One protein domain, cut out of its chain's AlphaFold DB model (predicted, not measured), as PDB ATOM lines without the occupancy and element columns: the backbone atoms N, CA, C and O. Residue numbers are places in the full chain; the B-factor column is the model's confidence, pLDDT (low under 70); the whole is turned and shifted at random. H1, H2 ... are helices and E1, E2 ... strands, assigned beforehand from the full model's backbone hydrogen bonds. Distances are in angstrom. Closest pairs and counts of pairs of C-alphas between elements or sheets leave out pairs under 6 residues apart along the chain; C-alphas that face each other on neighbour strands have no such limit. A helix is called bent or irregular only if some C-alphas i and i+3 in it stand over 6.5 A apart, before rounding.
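AT A GLANCE: This is residues 64 to 92 and 107 to 183 of the 194 residues of the protein "Pleckstrin domain-containing protein" of Reticulomyxa filosa (UniProt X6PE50). A strongly twisted sheet, E1, E6, E5, E4 and E7, has helix H2 packed on it, while the small hairpin E2 and E3 lies between this sheet and helix H1. The long strand E1 bends, and it passes near E2 before it pairs with E6. The printed part has 106 residues, with two named helices and seven named strands in the order H1 E1 E2 E3 E4 E5 E6 H2 E7. The class is mixed, helices and strands; the five-stranded sheet is mixed in direction and the pair E2 and E3 is antiparallel. The whole is compact, with a radius of gyration of the C-alphas of 13.6 A and spans of 40 by 29 by 28 A.

IN THESE COORDINATES: Find C-alpha 64 at (150.924, 100.946, 143.019); there H1 begins, residues 64 to 77, 20.2 A long. It is irregular, with C-alphas 69 and 72 7.0 A apart. Next comes E1, residues 80 to 89, 23.7 A long from C-alpha 80 at (165.937, 113.552, 140.897), with a bend of 67 degrees at residue 85. Beyond the cut look for E2 at residues 109 to 113 and E3 at 126 to 129, then E4 at 135 to 138, E5 at 143 to 147 and E6 at 152 to 156. H2, residues 160 to 171, is 16.3 A long. E7, residues 179 to 181, ends at C-alpha 181, (153.877, 118.808, 163.379).

HOW THE PARTS SIT: Begin with the larger sheet, whose edge strands are E1 and E7. E1 and E6 are antiparallel, with N 87 and O 156 3.0 A apart. E4, E5 and E6 form a meander, each strand the antiparallel neighbour of the one before, in two hairpins: N 146 and O 153 are 2.9 A apart, and N 137 and O 145 2.9 A. E7 is parallel to E4, with N 138 and O 181 at 3.3 A. H2 is on this sheet; its closest C-alphas with E1 are those of Tyr 82 and His 169, 7.1 A apart. E6, H2 and E7 form a split strand-helix-strand unit, two strands running the same way with E5 and E4 between them, and its crossover is right-handed. E1 and E2 are near each other. In the hairpin E2 and E3, N 110 and O 128 are 2.9 A apart. H1 is not on the larger sheet; its closest C-alphas with E3 are those of Lys 64 and Gly 126, 4.0 A apart. In H2 every O i to N i+4 pair is within hydrogen-bond range, in H1 8 of 10.

THE WHOLE: The C-alphas farthest apart are those of Asp 119 and Arg 183, 40.3 A. Residues 93 to 106 are not printed, and C-alphas 92 and 107 stand 28.6 A apart across that cut. The link from E2 to E3, residues 114 to 125, is long. Mean pLDDT of the printed part is 92.0; residues 177 to 179 and 182 to 183 are under 70.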
ATOM      1  N   LYS A  64     150.015 101.878 143.700       89.56
ATOM      2  CA  LYS A  64     150.924 100.946 143.019       89.56
ATOM      3  C   LYS A  64     150.826 101.088 141.507       89.56
ATOM      4  O   LYS A  64     151.839 101.255 140.836       89.56
ATOM      5  N   ASP A  65     149.602 101.028 140.995       89.44
ATOM      6  CA  ASP A  65     149.336 101.027 139.556       89.44
ATOM      7  C   ASP A  65     149.664 102.390 138.938       89.44
ATOM      8  O   ASP A  65     150.332 102.457 137.908       89.44
ATOM      9  N   LEU A  66     149.285 103.477 139.618       91.44
ATOM     10  CA  LEU A  66     149.628 104.837 139.200       91.44
ATOM     11  C   LEU A  66     151.136 105.084 139.251       91.44
ATOM     12  O   LEU A  66     151.673 105.669 138.320       91.44
ATOM     13  N   GLY A  67     151.835 104.576 140.273       91.88
ATOM     14  CA  GLY A  67     153.287 104.740 140.379       91.88
ATOM     15  C   GLY A  67     154.016 104.157 139.169       91.88
ATOM     16  O   GLY A  67     154.859 104.816 138.577       91.88
ATOM     17  N   LYS A  68     153.627 102.955 138.726       93.00
ATOM     18  CA  LYS A  68     154.200 102.332 137.522       93.00
ATOM     19  C   LYS A  68     153.894 103.100 136.237       93.00
ATOM     20  O   LYS A  68     154.703 103.057 135.318       93.00
ATOM     21  N   LYS A  69     152.728 103.749 136.159       93.56
ATOM     22  CA  LYS A  69     152.310 104.533 134.990       93.56
ATOM     23  C   LYS A  69     153.045 105.874 134.909       93.56
ATOM     24  O   LYS A  69     153.434 106.268 133.820       93.56
ATOM     25  N   LEU A  70     153.205 106.559 136.041       94.69
ATOM     26  CA  LEU A  70     153.774 107.910 136.114       94.69
ATOM     27  C   LEU A  70     155.304 107.926 136.099       94.69
ATOM     28  O   LEU A  70     155.904 108.944 135.770       94.69
ATOM     29  N   TYR A  71     155.943 106.825 136.485       95.06
ATOM     30  CA  TYR A  71     157.389 106.798 136.656       95.06
ATOM     31  C   TYR A  71     158.190 107.055 135.371       95.06
ATOM     32  O   TYR A  71     159.059 107.919 135.429       95.06
ATOM     33  N   PRO A  72     157.892 106.430 134.210       94.12
ATOM     34  CA  PRO A  72     158.679 106.669 132.997       94.12
ATOM     35  C   PRO A  72     158.671 108.134 132.548       94.12
ATOM     36  O   PRO A  72     159.725 108.682 132.246       94.12
ATOM     37  N   SER A  73     157.501 108.787 132.562       94.81
ATOM     38  CA  SER A  73     157.412 110.212 132.225       94.81
ATOM     39  C   SER A  73     158.099 111.073 133.282       94.81
ATOM     40  O   SER A  73     158.793 112.021 132.938       94.81
ATOM     41  N   THR A  74     157.993 110.704 134.566       95.19
ATOM     42  CA  THR A  74     158.675 111.446 135.634       95.19
ATOM     43  C   THR A  74     160.195 111.396 135.480       95.19
ATOM     44  O   THR A  74     160.836 112.432 135.577       95.19
ATOM     45  N   GLN A  75     160.779 110.235 135.172       93.88
ATOM     46  CA  GLN A  75     162.225 110.126 134.948       93.88
ATOM     47  C   GLN A  75     162.716 110.951 133.752       93.88
ATOM     48  O   GLN A  75     163.863 111.387 133.741       93.88
ATOM     49  N   GLN A  76     161.868 111.130 132.736       93.94
ATOM     50  CA  GLN A  76     162.209 111.879 131.531       93.94
ATOM     51  C   GLN A  76     162.082 113.397 131.727       93.94
ATOM     52  O   GLN A  76     162.890 114.149 131.187       93.94
ATOM     53  N   GLU A  77     161.065 113.845 132.463       97.00
ATOM     54  CA  GLU A  77     160.677 115.260 132.543       97.00
ATOM     55  C   GLU A  77     161.192 115.972 133.801       97.00
ATOM     56  O   GLU A  77     161.277 117.198 133.813       97.00
ATOM     57  N   HIS A  78     161.546 115.228 134.852       97.56
ATOM     58  CA  HIS A  78     161.801 115.779 136.181       97.56
ATOM     59  C   HIS A  78     163.160 115.376 136.743       97.56
ATOM     60  O   HIS A  78     163.645 114.260 136.542       97.56
ATOM     61  N   LYS A  79     163.777 116.280 137.509       97.38
ATOM     62  CA  LYS A  79     165.070 116.026 138.142       97.38
ATOM     63  C   LYS A  79     164.897 115.212 139.421       97.38
ATOM     64  O   LYS A  79     164.046 115.512 140.258       97.38
ATOM     65  N   LEU A  80     165.781 114.235 139.617       97.25
ATOM     66  CA  LEU A  80     165.937 113.552 140.897       97.25
ATOM     67  C   LEU A  80     166.522 114.517 141.944       97.25
ATOM     68  O   LEU A  80     167.630 115.033 141.789       97.25
ATOM     69  N   VAL A  81     165.762 114.769 143.007       98.06
ATOM     70  CA  VAL A  81     166.084 115.730 144.073       98.06
ATOM     71  C   VAL A  81     166.784 115.049 145.234       98.06
ATOM     72  O   VAL A  81     167.768 115.573 145.754       98.06
ATOM     73  N   TYR A  82     166.267 113.899 145.660       98.38
ATOM     74  CA  TYR A  82     166.846 113.138 146.757       98.38
ATOM     75  C   TYR A  82     166.545 111.652 146.607       98.38
ATOM     76  O   TYR A  82     165.460 111.273 146.171       98.38
ATOM     77  N   GLU A  83     167.493 110.806 146.991       97.94
ATOM     78  CA  GLU A  83     167.333 109.358 146.948       97.94
ATOM     79  C   GLU A  83     167.988 108.685 148.152       97.94
ATOM     80  O   GLU A  83     168.917 109.217 148.766       97.94
ATOM     81  N   GLY A  84     167.499 107.502 148.509       98.00
ATOM     82  CA  GLY A  84     168.124 106.714 149.560       98.00
ATOM     83  C   GLY A  84     167.250 105.623 150.155       98.00
ATOM     84  O   GLY A  84     166.063 105.476 149.861       98.00
ATOM     85  N   TRP A  85     167.860 104.852 151.049       98.12
ATOM     86  CA  TRP A  85     167.183 103.794 151.787       98.12
ATOM     87  C   TRP A  85     166.310 104.351 152.908       98.12
ATOM     88  O   TRP A  85     166.790 105.097 153.758       98.12
ATOM     89  N   LEU A  86     165.060 103.897 152.971       98.06
ATOM     90  CA  LEU A  86     164.180 104.069 154.125       98.06
ATOM     91  C   LEU A  86     163.518 102.744 154.468       98.06
ATOM     92  O   LEU A  86     163.162 101.950 153.592       98.06
ATOM     93  N   LYS A  87     163.262 102.521 155.751       98.19
ATOM     94  CA  LYS A  87     162.351 101.460 156.160       98.19
ATOM     95  C   LYS A  87     160.929 101.994 156.119       98.19
ATOM     96  O   LYS A  87     160.638 103.057 156.650       98.19
ATOM     97  N   LYS A  88     160.007 101.227 155.537       96.88
ATOM     98  CA  LYS A  88     158.575 101.546 155.537       96.88
ATOM     99  C   LYS A  88     157.730 100.348 155.939       96.88
ATOM    100  O   LYS A  88     157.959  99.236 155.466       96.88
ATOM    101  N   ARG A  89     156.639 100.569 156.670       95.19
ATOM    102  CA  ARG A  89     155.625  99.522 156.923       95.19
ATOM    103  C   ARG A  89     154.311  99.794 156.198       95.19
ATOM    104  O   ARG A  89     154.146 100.809 155.516       95.19
ATOM    105  N   GLY A  90     153.412  98.817 156.199       90.31
ATOM    106  CA  GLY A  90     152.049  99.040 155.723       90.31
ATOM    107  C   GLY A  90     151.202  99.784 156.769       90.31
ATOM    108  O   GLY A  90     151.713 100.162 157.824       90.31
ATOM    109  N   PRO A  91     149.916 100.043 156.478       85.19
ATOM    110  CA  PRO A  91     149.078 100.885 157.331       85.19
ATOM    111  C   PRO A  91     148.836 100.272 158.718       85.19
ATOM    112  O   PRO A  91     148.709 101.000 159.700       85.19
ATOM    113  N   LYS A  92     148.819  98.936 158.827       87.38
ATOM    114  CA  LYS A  92     148.604  98.245 160.104       87.38
ATOM    115  C   LYS A  92     149.872  98.319 160.959       87.38
ATOM    116  O   LYS A  92     150.963  98.038 160.464       87.38
ATOM    117  N   ASN A 107     158.860 117.337 140.891       97.00
ATOM    118  CA  ASN A 107     157.400 117.442 140.860       97.00
ATOM    119  C   ASN A 107     156.719 116.968 142.150       97.00
ATOM    120  O   ASN A 107     155.493 116.894 142.205       97.00
ATOM    121  N   GLY A 108     157.483 116.594 143.178       97.19
ATOM    122  CA  GLY A 108     156.946 116.081 144.436       97.19
ATOM    123  C   GLY A 108     156.506 114.616 144.378       97.19
ATOM    124  O   GLY A 108     155.933 114.111 145.347       97.19
ATOM    125  N   HIS A 109     156.777 113.887 143.293       98.00
ATOM    126  CA  HIS A 109     156.573 112.443 143.283       98.00
ATOM    127  C   HIS A 109     157.690 111.727 144.046       98.00
ATOM    128  O   HIS A 109     158.876 111.870 143.747       98.00
ATOM    129  N   LEU A 110     157.288 110.900 145.009       98.25
ATOM    130  CA  LEU A 110     158.167 110.047 145.798       98.25
ATOM    131  C   LEU A 110     157.904 108.575 145.458       98.25
ATOM    132  O   LEU A 110     156.922 107.980 145.914       98.25
ATOM    133  N   PHE A 111     158.783 107.976 144.663       98.00
ATOM    134  CA  PHE A 111     158.707 106.572 144.259       98.00
ATOM    135  C   PHE A 111     159.485 105.674 145.214       98.00
ATOM    136  O   PHE A 111     160.417 106.121 145.879       98.00
ATOM    137  N   TYR A 112     159.109 104.392 145.282       97.69
ATOM    138  CA  TYR A 112     159.889 103.410 146.032       97.69
ATOM    139  C   TYR A 112     159.975 102.030 145.380       97.69
ATOM    140  O   TYR A 112     159.027 101.533 144.759       97.69
ATOM    141  N   PHE A 113     161.103 101.367 145.620       97.12
ATOM    142  CA  PHE A 113     161.539 100.136 144.961       97.12
ATOM    143  C   PHE A 113     162.002  99.101 145.985       97.12
ATOM    144  O   PHE A 113     162.266  99.425 147.144       97.12
ATOM    145  N   ASN A 114     162.083  97.832 145.572       95.31
ATOM    146  CA  ASN A 114     162.659  96.791 146.431       95.31
ATOM    147  C   ASN A 114     164.156  97.040 146.631       95.31
ATOM    148  O   ASN A 114     164.639  96.817 147.735       95.31
ATOM    149  N   ASP A 115     164.825  97.531 145.589       95.50
ATOM    150  CA  ASP A 115     166.250  97.836 145.555       95.50
ATOM    151  C   ASP A 115     166.512  99.073 144.687       95.50
ATOM    152  O   ASP A 115     165.598  99.533 143.997       95.50
ATOM    153  N   ARG A 116     167.733  99.607 144.730       95.62
ATOM    154  CA  ARG A 116     168.163 100.724 143.890       95.62
ATOM    155  C   ARG A 116     168.063 100.336 142.406       95.62
ATOM    156  O   ARG A 116     168.658  99.331 142.016       95.62
ATOM    157  N   PRO A 117     167.354 101.116 141.571       92.00
ATOM    158  CA  PRO A 117     167.343 100.915 140.125       92.00
ATOM    159  C   PRO A 117     168.760 100.935 139.537       92.00
ATOM    160  O   PRO A 117     169.495 101.899 139.734       92.00
ATOM    161  N   SER A 118     169.153  99.884 138.815       86.25
ATOM    162  CA  SER A 118     170.485  99.773 138.195       86.25
ATOM    163  C   SER A 118     170.475  99.932 136.673       86.25
ATOM    164  O   SER A 118     171.510 100.216 136.082       86.25
ATOM    165  N   ASP A 119     169.321  99.739 136.033       78.69
ATOM    166  CA  ASP A 119     169.219  99.465 134.596       78.69
ATOM    167  C   ASP A 119     168.147 100.292 133.868       78.69
ATOM    168  O   ASP A 119     167.849 100.040 132.703       78.69
ATOM    169  N   GLY A 120     167.506 101.244 134.554       72.00
ATOM    170  CA  GLY A 120     166.395 102.029 134.000       72.00
ATOM    171  C   GLY A 120     165.122 101.222 133.691       72.00
ATOM    172  O   GLY A 120     164.104 101.809 133.338       72.00
ATOM    173  N   GLN A 121     165.128  99.892 133.855       77.94
ATOM    174  CA  GLN A 121     163.950  99.036 133.662       77.94
ATOM    175  C   GLN A 121     163.216  98.738 134.968       77.94
ATOM    176  O   GLN A 121     162.056  98.305 134.965       77.94
ATOM    177  N   SER A 122     163.885  98.970 136.094       87.81
ATOM    178  CA  SER A 122     163.324  98.815 137.429       87.81
ATOM    179  C   SER A 122     162.054  99.654 137.599       87.81
ATOM    180  O   SER A 122     162.058 100.878 137.505       87.81
ATOM    181  N   LYS A 123     160.933  98.976 137.872       91.44
ATOM    182  CA  LYS A 123     159.625  99.617 138.065       91.44
ATOM    183  C   LYS A 123     159.358  99.858 139.548       91.44
ATOM    184  O   LYS A 123     159.581  98.947 140.355       91.44
ATOM    185  N   PRO A 124     158.785 101.011 139.924       96.00
ATOM    186  CA  PRO A 124     158.438 101.263 141.309       96.00
ATOM    187  C   PRO A 124     157.338 100.313 141.774       96.00
ATOM    188  O   PRO A 124     156.436  99.901 141.034       96.00
ATOM    189  N   ILE A 125     157.394  99.976 143.057       95.31
ATOM    190  CA  ILE A 125     156.365  99.179 143.731       95.31
ATOM    191  C   ILE A 125     155.158 100.049 144.060       95.31
ATOM    192  O   ILE A 125     154.034  99.547 144.145       95.31
ATOM    193  N   GLY A 126     155.400 101.335 144.286       95.44
ATOM    194  CA  GLY A 126     154.385 102.357 144.428       95.44
ATOM    195  C   GLY A 126     155.009 103.736 144.530       95.44
ATOM    196  O   GLY A 126     156.229 103.882 144.462       95.44
ATOM    197  N   TYR A 127     154.147 104.730 144.693       96.12
ATOM    198  CA  TYR A 127     154.548 106.122 144.835       96.12
ATOM    199  C   TYR A 127     153.666 106.856 145.849       96.12
ATOM    200  O   TYR A 127     152.626 106.341 146.284       96.12
ATOM    201  N   ILE A 128     154.113 108.047 146.220       97.06
ATOM    202  CA  ILE A 128     153.421 109.020 147.056       97.06
ATOM    203  C   ILE A 128     153.496 110.352 146.312       97.06
ATOM    204  O   ILE A 128     154.578 110.756 145.898       97.06
ATOM    205  N   ASP A 129     152.357 111.012 146.135       96.62
ATOM    206  CA  ASP A 129     152.304 112.387 145.644       96.62
ATOM    207  C   ASP A 129     152.401 113.332 146.847       96.62
ATOM    208  O   ASP A 129     151.470 113.407 147.658       96.62
ATOM    209  N   MET A 130     153.550 113.990 147.008       96.25
ATOM    210  CA  MET A 130     153.798 114.874 148.148       96.25
ATOM    211  C   MET A 130     152.962 116.151 148.098       96.25
ATOM    212  O   MET A 130     152.622 116.666 149.160       96.25
ATOM    213  N   ASN A 131     152.512 116.576 146.914       95.25
ATOM    214  CA  ASN A 131     151.617 117.728 146.771       95.25
ATOM    215  C   ASN A 131     150.239 117.469 147.404       95.25
ATOM    216  O   ASN A 131     149.503 118.398 147.726       95.25
ATOM    217  N   GLN A 132     149.888 116.195 147.617       94.38
ATOM    218  CA  GLN A 132     148.683 115.775 148.334       94.38
ATOM    219  C   GLN A 132     148.950 115.446 149.810       94.38
ATOM    220  O   GLN A 132     148.054 114.957 150.500       94.38
ATOM    221  N   ALA A 133     150.167 115.640 150.321       95.19
ATOM    222  CA  ALA A 133     150.460 115.379 151.722       95.19
ATOM    223  C   ALA A 133     149.752 116.412 152.613       95.19
ATOM    224  O   ALA A 133     149.978 117.611 152.518       95.19
ATOM    225  N   LEU A 134     148.906 115.930 153.521       94.62
ATOM    226  CA  LEU A 134     148.188 116.755 154.492       94.62
ATOM    227  C   LEU A 134     149.039 117.038 155.730       94.62
ATOM    228  O   LEU A 134     148.911 118.082 156.355       94.62
ATOM    229  N   VAL A 135     149.872 116.074 156.129       94.50
ATOM    230  CA  VAL A 135     150.706 116.172 157.330       94.50
ATOM    231  C   VAL A 135     152.016 115.436 157.097       94.50
ATOM    232  O   VAL A 135     152.009 114.289 156.641       94.50
ATOM    233  N   LEU A 136     153.112 116.066 157.505       95.56
ATOM    234  CA  LEU A 136     154.423 115.451 157.680       95.56
ATOM    235  C   LEU A 136     154.784 115.560 159.161       95.56
ATOM    236  O   LEU A 136     154.961 116.655 159.694       95.56
ATOM    237  N   GLN A 137     154.816 114.422 159.848       94.25
ATOM    238  CA  GLN A 137     154.889 114.376 161.305       94.25
ATOM    239  C   GLN A 137     156.104 113.583 161.770       94.25
ATOM    240  O   GLN A 137     156.295 112.433 161.371       94.25
ATOM    241  N   PHE A 138     156.872 114.187 162.675       93.31
ATOM    242  CA  PHE A 138     157.906 113.490 163.431       93.31
ATOM    243  C   PHE A 138     157.268 112.548 164.456       93.31
ATOM    244  O   PHE A 138     156.283 112.895 165.115       93.31
ATOM    245  N   GLU A 139     157.843 111.360 164.587       91.25
ATOM    246  CA  GLU A 139     157.524 110.395 165.637       91.25
ATOM    247  C   GLU A 139     158.776 110.160 166.499       91.25
ATOM    248  O   GLU A 139     159.817 110.775 166.279       91.25
ATOM    249  N   GLU A 140     158.671 109.313 167.518       88.00
ATOM    250  CA  GLU A 140     159.790 109.024 168.418       88.00
ATOM    251  C   GLU A 140     160.966 108.344 167.691       88.00
ATOM    252  O   GLU A 140     160.787 107.541 166.767       88.00
ATOM    253  N   GLY A 141     162.186 108.665 168.131       91.81
ATOM    254  CA  GLY A 141     163.423 108.168 167.530       91.81
ATOM    255  C   GLY A 141     163.617 108.654 166.091       91.81
ATOM    256  O   GLY A 141     163.357 109.806 165.760       91.81
ATOM    257  N   GLN A 142     164.062 107.753 165.217       95.69
ATOM    258  CA  GLN A 142     164.412 108.054 163.822       95.69
ATOM    259  C   GLN A 142     163.214 107.902 162.870       95.69
ATOM    260  O   GLN A 142     163.375 107.521 161.711       95.69
ATOM    261  N   SER A 143     161.996 108.143 163.361       96.50
ATOM    262  CA  SER A 143     160.756 107.815 162.652       96.50
ATOM    263  C   SER A 143     159.944 109.044 162.264       96.50
ATOM    264  O   SER A 143     159.923 110.064 162.949       96.50
ATOM    265  N   PHE A 144     159.202 108.921 161.167       97.25
ATOM    266  CA  PHE A 144     158.244 109.934 160.735       97.25
ATOM    267  C   PHE A 144     157.069 109.301 159.988       97.25
ATOM    268  O   PHE A 144     157.098 108.129 159.590       97.25
ATOM    269  N   ASN A 145     156.001 110.069 159.798       96.69
ATOM    270  CA  ASN A 145     154.880 109.659 158.965       96.69
ATOM    271  C   ASN A 145     154.395 110.762 158.030       96.69
ATOM    272  O   ASN A 145     154.489 111.949 158.330       96.69
ATOM    273  N   ILE A 146     153.856 110.324 156.893       96.69
ATOM    274  CA  ILE A 146     153.225 111.172 155.883       96.69
ATOM    275  C   ILE A 146     151.758 110.773 155.813       96.69
ATOM    276  O   ILE A 146     151.440 109.606 155.554       96.69
ATOM    277  N   LYS A 147     150.852 111.721 156.037       95.25
ATOM    278  CA  LYS A 147     149.410 111.504 155.874       95.25
ATOM    279  C   LYS A 147     148.979 112.095 154.540       95.25
ATOM    280  O   LYS A 147     149.109 113.296 154.344       95.25
ATOM    281  N   THR A 148     148.451 111.264 153.650       94.31
ATOM    282  CA  THR A 148     147.732 111.701 152.443       94.31
ATOM    283  C   THR A 148     146.235 111.425 152.627       94.31
ATOM    284  O   THR A 148     145.878 110.653 153.527       94.31
ATOM    285  N   PRO A 149     145.337 111.978 151.787       92.38
ATOM    286  CA  PRO A 149     143.901 111.712 151.882       92.38
ATOM    287  C   PRO A 149     143.562 110.220 151.839       92.38
ATOM    288  O   PRO A 149     142.616 109.766 152.474       92.38
ATOM    289  N   GLN A 150     144.347 109.435 151.097       89.38
ATOM    290  CA  GLN A 150     144.060 108.021 150.874       89.38
ATOM    291  C   GLN A 150     144.647 107.113 151.962       89.38
ATOM    292  O   GLN A 150     144.120 106.021 152.180       89.38
ATOM    293  N   ARG A 151     145.767 107.490 152.603       92.69
ATOM    294  CA  ARG A 151     146.420 106.659 153.632       92.69
ATOM    295  C   ARG A 151     147.514 107.387 154.412       92.69
ATOM    296  O   ARG A 151     148.100 108.363 153.963       92.69
ATOM    297  N   VAL A 152     147.890 106.780 155.538       94.75
ATOM    298  CA  VAL A 152     149.098 107.135 156.293       94.75
ATOM    299  C   VAL A 152     150.260 106.213 155.918       94.75
ATOM    300  O   VAL A 152     150.108 104.989 155.778       94.75
ATOM    301  N   TRP A 153     151.431 106.812 155.752       96.75
ATOM    302  CA  TRP A 153     152.700 106.158 155.468       96.75
ATOM    303  C   TRP A 153     153.627 106.312 156.661       96.75
ATOM    304  O   TRP A 153     153.780 107.411 157.172       96.75
ATOM    305  N   PHE A 154     154.234 105.213 157.095       97.31
ATOM    306  CA  PHE A 154     155.102 105.182 158.268       97.31
ATOM    307  C   PHE A 154     156.508 104.785 157.850       97.31
ATOM    308  O   PHE A 154     156.668 103.758 157.170       97.31
ATOM    309  N   PHE A 155     157.482 105.572 158.295       98.06
ATOM    310  CA  PHE A 155     158.883 105.460 157.929       98.06
ATOM    311  C   PHE A 155     159.789 105.444 159.153       98.06
ATOM    312  O   PHE A 155     159.467 106.038 160.180       98.06
ATOM    313  N   GLU A 156     160.919 104.770 159.000       97.75
ATOM    314  CA  GLU A 156     162.022 104.735 159.952       97.75
ATOM    315  C   GLU A 156     163.329 104.904 159.161       97.75
ATOM    316  O   GLU A 156     163.551 104.243 158.136       97.75
ATOM    317  N   CYS A 157     164.163 105.829 159.620       97.44
ATOM    318  CA  CYS A 157     165.489 106.120 159.095       97.44
ATOM    319  C   CYS A 157     166.552 105.314 159.848       97.44
ATOM    320  O   CYS A 157     166.337 104.855 160.964       97.44
ATOM    321  N   LEU A 158     167.728 105.167 159.244       93.88
ATOM    322  CA  LEU A 158     168.886 104.505 159.854       93.88
ATOM    323  C   LEU A 158     169.674 105.424 160.800       93.88
ATOM    324  O   LEU A 158     170.524 104.953 161.547       93.88
ATOM    325  N   SER A 159     169.454 106.740 160.721       96.25
ATOM    326  CA  SER A 159     170.124 107.742 161.555       96.25
ATOM    327  C   SER A 159     169.318 109.037 161.631       96.25
ATOM    328  O   SER A 159     168.520 109.335 160.734       96.25
ATOM    329  N   ASP A 160     169.586 109.852 162.652       95.69
ATOM    330  CA  ASP A 160     168.955 111.169 162.813       95.69
ATOM    331  C   ASP A 160     169.343 112.122 161.683       95.69
ATOM    332  O   ASP A 160     168.509 112.866 161.169       95.69
ATOM    333  N   LYS A 161     170.595 112.044 161.212       96.62
ATOM    334  CA  LYS A 161     171.051 112.802 160.040       96.62
ATOM    335  C   LYS A 161     170.181 112.489 158.825       96.62
ATOM    336  O   LYS A 161     169.727 113.405 158.147       96.62
ATOM    337  N   GLN A 162     169.927 111.207 158.562       97.25
ATOM    338  CA  GLN A 162     169.073 110.792 157.453       97.25
ATOM    339  C   GLN A 162     167.625 111.277 157.640       97.25
ATOM    340  O   GLN A 162     167.026 111.750 156.677       97.25
ATOM    341  N   LEU A 163     167.077 111.210 158.860       96.88
ATOM    342  CA  LEU A 163     165.754 111.754 159.177       96.88
ATOM    343  C   LEU A 163     165.660 113.243 158.840       96.88
ATOM    344  O   LEU A 163     164.750 113.644 158.119       96.88
ATOM    345  N   VAL A 164     166.613 114.052 159.303       96.19
ATOM    346  CA  VAL A 164     166.633 115.496 159.032       96.19
ATOM    347  C   VAL A 164     166.684 115.775 157.529       96.19
ATOM    348  O   VAL A 164     165.925 116.614 157.049       96.19
ATOM    349  N   GLN A 165     167.523 115.056 156.775       97.50
ATOM    350  CA  GLN A 165     167.631 115.236 155.323       97.50
ATOM    351  C   GLN A 165     166.318 114.908 154.603       97.50
ATOM    352  O   GLN A 165     165.827 115.724 153.823       97.50
ATOM    353  N   TRP A 166     165.694 113.765 154.905       97.88
ATOM    354  CA  TRP A 166     164.397 113.424 154.316       97.88
ATOM    355  C   TRP A 166     163.330 114.461 154.652       97.88
ATOM    356  O   TRP A 166     162.620 114.911 153.760       97.88
ATOM    357  N   MET A 167     163.232 114.884 155.912       95.75
ATOM    358  CA  MET A 167     162.223 115.858 156.329       95.75
ATOM    359  C   MET A 167     162.421 117.218 155.652       95.75
ATOM    360  O   MET A 167     161.440 117.828 155.230       95.75
ATOM    361  N   LEU A 168     163.673 117.664 155.492       95.94
ATOM    362  CA  LEU A 168     164.015 118.891 154.772       95.94
ATOM    363  C   LEU A 168     163.535 118.833 153.315       95.94
ATOM    364  O   LEU A 168     162.854 119.747 152.859       95.94
ATOM    365  N   HIS A 169     163.856 117.754 152.598       97.56
ATOM    366  CA  HIS A 169     163.483 117.613 151.191       97.56
ATOM    367  C   HIS A 169     161.975 117.427 150.995       97.56
ATOM    368  O   HIS A 169     161.402 118.025 150.090       97.56
ATOM    369  N   LEU A 170     161.319 116.634 151.848       97.12
ATOM    370  CA  LEU A 170     159.884 116.352 151.742       97.12
ATOM    371  C   LEU A 170     159.019 117.576 152.050       97.12
ATOM    372  O   LEU A 170     157.981 117.758 151.417       97.12
ATOM    373  N   LYS A 171     159.447 118.425 152.993       94.81
ATOM    374  CA  LYS A 171     158.717 119.641 153.378       94.81
ATOM    375  C   LYS A 171     158.495 120.591 152.197       94.81
ATOM    376  O   LYS A 171     157.457 121.241 152.150       94.81
ATOM    377  N   ASN A 172     159.427 120.649 151.245       94.69
ATOM    378  CA  ASN A 172     159.363 121.578 150.110       94.69
ATOM    379  C   ASN A 172     158.201 121.306 149.141       94.69
ATOM    380  O   ASN A 172     157.881 122.171 148.335       94.69
ATOM    381  N   TYR A 173     157.580 120.127 149.219       94.62
ATOM    382  CA  TYR A 173     156.497 119.706 148.326       94.62
ATOM    383  C   TYR A 173     155.145 119.622 149.030       94.62
ATOM    384  O   TYR A 173     154.174 119.150 148.447       94.62
ATOM    385  N   MET A 174     155.074 120.025 150.298       90.44
ATOM    386  CA  MET A 174     153.804 120.070 151.007       90.44
ATOM    387  C   MET A 174     153.011 121.319 150.604       90.44
ATOM    388  O   MET A 174     153.599 122.397 150.504       90.44
ATOM    389  N   PRO A 175     151.682 121.216 150.429       84.56
ATOM    390  CA  PRO A 175     150.833 122.390 150.258       84.56
ATOM    391  C   PRO A 175     150.907 123.279 151.508       84.56
ATOM    392  O   PRO A 175     151.103 122.771 152.609       84.56
ATOM    393  N   GLU A 176     150.692 124.592 151.376       72.12
ATOM    394  CA  GLU A 176     150.806 125.546 152.502       72.12
ATOM    395  C   GLU A 176     149.858 125.244 153.679       72.12
ATOM    396  O   GLU A 176     150.140 125.587 154.824       72.12
ATOM    397  N   LEU A 177     148.749 124.546 153.414       64.62
ATOM    398  CA  LEU A 177     147.812 124.065 154.438       64.62
ATOM    399  C   LEU A 177     148.309 122.800 155.167       64.62
ATOM    400  O   LEU A 177     147.727 122.387 156.171       64.62
ATOM    401  N   GLY A 178     149.362 122.165 154.656       61.28
ATOM    402  CA  GLY A 178     149.994 120.988 155.222       61.28
ATOM    403  C   GLY A 178     150.930 121.363 156.366       61.28
ATOM    404  O   GLY A 178     152.033 121.864 156.162       61.28
ATOM    405  N   GLY A 179     150.504 121.098 157.599       67.50
ATOM    406  CA  GLY A 179     151.319 121.367 158.781       67.50
ATOM    407  C   GLY A 179     152.478 120.376 158.937       67.50
ATOM    408  O   GLY A 179     152.297 119.159 158.817       67.50
ATOM    409  N   VAL A 180     153.661 120.890 159.289       73.44
ATOM    410  CA  VAL A 180     154.741 120.081 159.873       73.44
ATOM    411  C   VAL A 180     154.549 120.067 161.385       73.44
ATOM    412  O   VAL A 180     154.787 121.071 162.056       73.44
ATOM    413  N   THR A 181     154.117 118.933 161.935       71.44
ATOM    414  CA  THR A 181     153.877 118.808 163.379       71.44
ATOM    415  C   THR A 181     155.036 118.080 164.047       71.44
ATOM    416  O   THR A 181     155.270 116.892 163.815       71.44
ATOM    417  N   MET A 182     155.733 118.789 164.931       53.75
ATOM    418  CA  MET A 182     156.668 118.204 165.889       53.75
ATOM    419  C   MET A 182     155.886 117.680 167.099       53.75
ATOM    420  O   MET A 182     155.159 118.447 167.732       53.75
ATOM    421  N   ARG A 183     156.041 116.403 167.473       48.19
ATOM    422  CA  ARG A 183     155.619 115.960 168.810       48.19
ATOM    423  C   ARG A 183     156.643 116.462 169.827       48.19
ATOM    424  O   ARG A 183     157.721 115.895 169.950       48.19
TER     425      ARG A 183